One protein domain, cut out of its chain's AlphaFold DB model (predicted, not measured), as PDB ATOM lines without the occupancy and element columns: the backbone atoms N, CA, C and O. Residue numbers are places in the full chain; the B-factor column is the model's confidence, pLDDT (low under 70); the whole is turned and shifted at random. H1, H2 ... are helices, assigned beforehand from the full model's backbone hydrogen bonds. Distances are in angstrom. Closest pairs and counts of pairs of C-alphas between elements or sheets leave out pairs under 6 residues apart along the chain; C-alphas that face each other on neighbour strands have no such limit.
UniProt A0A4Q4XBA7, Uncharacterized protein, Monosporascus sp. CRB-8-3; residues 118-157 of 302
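This is residues 118 to 157 of the 302 residues of an uncharacterized protein of Monosporascus sp. CRB-8-3 (UniProt A0A4Q4XBA7). The printed part is an open V: a thin arm of residues 118 to 128, with no named element, leads to the short helix H1 at the corner, and the long straight helix H2 makes the other arm. The two arms meet only around the corner, and residues 118 to 126 and 142 to 157 stand free. The printed part has 40 residues with two named helices, H1 then H2, and no named strand; the class is all helix. It is loose, with a radius of gyration of the C-alphas of 12.7 A, and flat, spanning 38 by 25 by 7 A.

After the free stretch of residues 118 to 126 comes H1, residues 129 to 132. A tight link of 2 residues joins it to H2, residues 135 to 155. H1 and H2 only just touch, with 3 pairs of C-alphas within 8 A, and they touch only at the corner by their link. H2 touches H1 with residues 137 to 138 alone; the closest C-alphas, those of Val 131 and Trp 137, are 6.0 A apart. The centres of the two helices are 18.5 A apart. In H2 every O i to N i+4 pair is within hydrogen-bond range. H1 is too short for such a pair, and its 1 pair of O i and N i+3 is within range.

The printed part begins with C-alpha 118 at (96.012, 153.207, 126.765). H1 begins with C-alpha 129 at (95.119, 134.848, 134.437). H2 measures 30.2 A from first to last C-alpha, from C-alpha 135 at (84.344, 132.156, 130.753) to C-alpha 155 at (74.113, 159.576, 123.447).

The two C-alphas farthest apart, those of Glu 129 and Gly 157, are 38.1 A apart. The printed part has no cut. Its mean pLDDT is 82.6, and residues 122 to 126 are under 70.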
ATOM      1  N   ASP A 118      96.169 154.364 125.881       78.00
ATOM      2  CA  ASP A 118      96.012 153.207 126.765       78.00
ATOM      3  C   ASP A 118      95.222 152.067 126.081       78.00
ATOM      4  O   ASP A 118      95.562 150.896 126.282       78.00
ATOM      5  N   GLN A 119      94.229 152.400 125.240       74.19
ATOM      6  CA  GLN A 119      93.523 151.447 124.368       74.19
ATOM      7  C   GLN A 119      94.458 150.870 123.299       74.19
ATOM      8  O   GLN A 119      94.582 149.655 123.184       74.19
ATOM      9  N   LYS A 120      95.175 151.722 122.554       78.00
ATOM     10  CA  LYS A 120      96.109 151.298 121.496       78.00
ATOM     11  C   LYS A 120      97.263 150.455 122.042       78.00
ATOM     12  O   LYS A 120      97.719 149.525 121.385       78.00
ATOM     13  N   ALA A 121      97.735 150.774 123.242       73.44
ATOM     14  CA  ALA A 121      98.798 150.048 123.921       73.44
ATOM     15  C   ALA A 121      98.323 148.729 124.551       73.44
ATOM     16  O   ALA A 121      99.147 148.032 125.145       73.44
ATOM     17  N   ASN A 122      97.023 148.389 124.476       67.00
ATOM     18  CA  ASN A 122      96.439 147.216 125.133       67.00
ATOM     19  C   ASN A 122      96.865 147.098 126.610       67.00
ATOM     20  O   ASN A 122      96.962 146.005 127.172       67.00
ATOM     21  N   ARG A 123      97.149 148.233 127.265       56.31
ATOM     22  CA  ARG A 123      97.752 148.256 128.605       56.31
ATOM     23  C   ARG A 123      96.790 147.697 129.655       56.31
ATOM     24  O   ARG A 123      97.226 147.123 130.648       56.31
ATOM     25  N   TRP A 124      95.496 147.821 129.380       53.75
ATOM     26  CA  TRP A 124      94.384 147.311 130.178       53.75
ATOM     27  C   TRP A 124      93.982 145.871 129.797       53.75
ATOM     28  O   TRP A 124      93.197 145.250 130.501       53.75
ATOM     29  N   VAL A 125      94.544 145.310 128.718       58.97
ATOM     30  CA  VAL A 125      94.135 144.010 128.142       58.97
ATOM     31  C   VAL A 125      94.955 142.835 128.688       58.97
ATOM     32  O   VAL A 125      94.635 141.668 128.453       58.97
ATOM     33  N   ARG A 126      95.981 143.080 129.516       69.94
ATOM     34  CA  ARG A 126      96.542 142.004 130.353       69.94
ATOM     35  C   ARG A 126      95.629 141.753 131.552       69.94
ATOM     36  O   ARG A 126      96.001 142.005 132.692       69.94
ATOM     37  N   LEU A 127      94.436 141.235 131.257       79.50
ATOM     38  CA  LEU A 127      93.541 140.634 132.237       79.50
ATOM     39  C   LEU A 127      94.353 139.623 133.071       79.50
ATOM     40  O   LEU A 127      95.118 138.842 132.487       79.50
ATOM     41  N   PRO A 128      94.236 139.630 134.409       86.00
ATOM     42  CA  PRO A 128      94.855 138.609 135.244       86.00
ATOM     43  C   PRO A 128      94.460 137.203 134.776       86.00
ATOM     44  O   PRO A 128      93.338 136.992 134.317       86.00
ATOM     45  N   GLU A 129      95.352 136.222 134.919       83.88
ATOM     46  CA  GLU A 129      95.119 134.848 134.437       83.88
ATOM     47  C   GLU A 129      93.822 134.232 134.989       83.88
ATOM     48  O   GLU A 129      93.108 133.539 134.270       83.88
ATOM     49  N   ARG A 130      93.447 134.579 136.228       87.62
ATOM     50  CA  ARG A 130      92.177 134.166 136.856       87.62
ATOM     51  C   ARG A 130      90.940 134.598 136.063       87.62
ATOM     52  O   ARG A 130      89.960 133.863 136.026       87.62
ATOM     53  N   VAL A 131      90.993 135.777 135.448       87.19
ATOM     54  CA  VAL A 131      89.893 136.341 134.656       87.19
ATOM     55  C   VAL A 131      89.874 135.716 133.262       87.19
ATOM     56  O   VAL A 131      88.807 135.381 132.764       87.19
ATOM     57  N   LYS A 132      91.049 135.467 132.666       85.81
ATOM     58  CA  LYS A 132      91.160 134.796 131.358       85.81
ATOM     59  C   LYS A 132      90.651 133.355 131.375       85.81
ATOM     60  O   LYS A 132      90.049 132.914 130.406       85.81
ATOM     61  N   ASN A 133      90.890 132.633 132.468       93.25
ATOM     62  CA  ASN A 133      90.533 131.218 132.576       93.25
ATOM     63  C   ASN A 133      89.047 130.985 132.901       93.25
ATOM     64  O   ASN A 133      88.589 129.847 132.827       93.25
ATOM     65  N   ASN A 134      88.289 132.023 133.280       95.69
ATOM     66  CA  ASN A 134      86.886 131.879 133.659       95.69
ATOM     67  C   ASN A 134      85.950 132.490 132.595       95.69
ATOM     68  O   ASN A 134      85.868 133.716 132.491       95.69
ATOM     69  N   PRO A 135      85.180 131.671 131.852       93.25
ATOM     70  CA  PRO A 135      84.344 132.156 130.753       93.25
ATOM     71  C   PRO A 135      83.212 133.076 131.219       93.25
ATOM     72  O   PRO A 135      82.792 133.950 130.468       93.25
ATOM     73  N   LYS A 136      82.747 132.941 132.471       94.50
ATOM     74  CA  LYS A 136      81.706 133.820 133.025       94.50
ATOM     75  C   LYS A 136      82.174 135.272 133.122       94.50
ATOM     76  O   LYS A 136      81.377 136.182 132.948       94.50
ATOM     77  N   TRP A 137      83.462 135.484 133.394       88.88
ATOM     78  CA  TRP A 137      84.022 136.830 133.497       88.88
ATOM     79  C   TRP A 137      84.245 137.460 132.127       88.88
ATOM     80  O   TRP A 137      84.026 138.655 131.986       88.88
ATOM     81  N   LEU A 138      84.634 136.667 131.124       87.69
ATOM     82  CA  LEU A 138      84.719 137.146 129.745       87.69
ATOM     83  C   LEU A 138      83.336 137.564 129.230       87.69
ATOM     84  O   LEU A 138      83.190 138.687 128.769       87.69
ATOM     85  N   ALA A 139      82.312 136.732 129.451       91.94
ATOM     86  CA  ALA A 139      80.934 137.059 129.080       91.94
ATOM     87  C   ALA A 139      80.425 138.353 129.745       91.94
ATOM     88  O   ALA A 139      79.785 139.170 129.093       91.94
ATOM     89  N   ALA A 140      80.749 138.576 131.024       91.44
ATOM     90  CA  ALA A 140      80.379 139.809 131.722       91.44
ATOM     91  C   ALA A 140      81.118 141.051 131.186       91.44
ATOM     92  O   ALA A 140      80.562 142.148 131.181       91.44
ATOM     93  N   ILE A 141      82.373 140.902 130.747       87.88
ATOM     94  CA  ILE A 141      83.133 141.991 130.116       87.88
ATOM     95  C   ILE A 141      82.519 142.340 128.756       87.88
ATOM     96  O   ILE A 141      82.307 143.521 128.485       87.88
ATOM     97  N   ASP A 142      82.181 141.330 127.952       88.62
ATOM     98  CA  ASP A 142      81.535 141.520 126.651       88.62
ATOM     99  C   ASP A 142      80.173 142.225 126.810       88.62
ATOM    100  O   ASP A 142      79.912 143.222 126.135       88.62
ATOM    101  N   GLU A 143      79.352 141.810 127.785       92.31
ATOM    102  CA  GLU A 143      78.072 142.461 128.108       92.31
ATOM    103  C   GLU A 143      78.257 143.941 128.505       92.31
ATOM    104  O   GLU A 143      77.514 144.823 128.065       92.31
ATOM    105  N   MET A 144      79.284 144.251 129.303       87.00
ATOM    106  CA  MET A 144      79.600 145.627 129.695       87.00
ATOM    107  C   MET A 144      80.060 146.491 128.513       87.00
ATOM    108  O   MET A 144      79.689 147.670 128.437       87.00
ATOM    109  N   ASP A 145      80.839 145.931 127.588       85.69
ATOM    110  CA  ASP A 145      81.273 146.623 126.374       85.69
ATOM    111  C   ASP A 145      80.101 146.861 125.410       85.69
ATOM    112  O   ASP A 145      79.981 147.958 124.850       85.69
ATOM    113  N   GLU A 146      79.183 145.901 125.275       89.50
ATOM    114  CA  GLU A 146      77.934 146.058 124.522       89.50
ATOM    115  C   GLU A 146      77.049 147.162 125.116       89.50
ATOM    116  O   GLU A 146      76.604 148.064 124.395       89.50
ATOM    117  N   LEU A 147      76.857 147.177 126.439       86.88
ATOM    118  CA  LEU A 147      76.118 148.237 127.135       86.88
ATOM    119  C   LEU A 147      76.787 149.607 126.971       86.88
ATOM    120  O   LEU A 147      76.105 150.625 126.789       86.88
ATOM    121  N   ALA A 148      78.118 149.668 127.010       83.62
ATOM    122  CA  ALA A 148      78.863 150.901 126.787       83.62
ATOM    123  C   ALA A 148      78.693 151.415 125.348       83.62
ATOM    124  O   ALA A 148      78.501 152.619 125.145       83.62
ATOM    125  N   GLN A 149      78.719 150.528 124.350       84.69
ATOM    126  CA  GLN A 149      78.459 150.873 122.951       84.69
ATOM    127  C   GLN A 149      77.014 151.335 122.744       84.69
ATOM    128  O   GLN A 149      76.793 152.389 122.144       84.69
ATOM    129  N   ALA A 150      76.038 150.628 123.314       85.00
ATOM    130  CA  ALA A 150      74.631 151.012 123.268       85.00
ATOM    131  C   ALA A 150      74.400 152.396 123.898       85.00
ATOM    132  O   ALA A 150      73.710 153.239 123.319       85.00
ATOM    133  N   ASN A 151      75.038 152.687 125.037       84.25
ATOM    134  CA  ASN A 151      74.989 154.009 125.665       84.25
ATOM    135  C   ASN A 151      75.652 155.097 124.808       84.25
ATOM    136  O   ASN A 151      75.113 156.202 124.714       84.25
ATOM    137  N   ARG A 152      76.776 154.803 124.138       83.19
ATOM    138  CA  ARG A 152      77.392 155.742 123.181       83.19
ATOM    139  C   ARG A 152      76.444 156.047 122.026       83.19
ATOM    140  O   ARG A 152      76.198 157.218 121.747       83.19
ATOM    141  N   LEU A 153      75.862 155.031 121.399       84.56
ATOM    142  CA  LEU A 153      74.935 155.221 120.284       84.56
ATOM    143  C   LEU A 153      73.654 155.957 120.710       84.56
ATOM    144  O   LEU A 153      73.166 156.816 119.976       84.56
ATOM    145  N   ARG A 154      73.155 155.703 121.925       80.19
ATOM    146  CA  ARG A 154      72.041 156.455 122.523       80.19
ATOM    147  C   ARG A 154      72.409 157.922 122.764       80.19
ATOM    148  O   ARG A 154      71.609 158.800 122.465       80.19
ATOM    149  N   SER A 155      73.622 158.200 123.250       76.56
ATOM    150  CA  SER A 155      74.113 159.576 123.447       76.56
ATOM    151  C   SER A 155      74.269 160.349 122.133       76.56
ATOM    152  O   SER A 155      74.096 161.564 122.112       76.56
ATOM    153  N   LEU A 156      74.527 159.637 121.033       83.81
ATOM    154  CA  LEU A 156      74.574 160.183 119.675       83.81
ATOM    155  C   LEU A 156      73.186 160.290 119.016       83.81
ATOM    156  O   LEU A 156      73.092 160.754 117.886       83.81
ATOM    157  N   GLY A 157      72.115 159.862 119.696       83.31
ATOM    158  CA  GLY A 157      70.751 159.876 119.160       83.31
ATOM    159  C   GLY A 157      70.495 158.861 118.039       83.31
ATOM    160  O   GLY A 157      69.465 158.943 117.377       83.31
TER     161      GLY A 157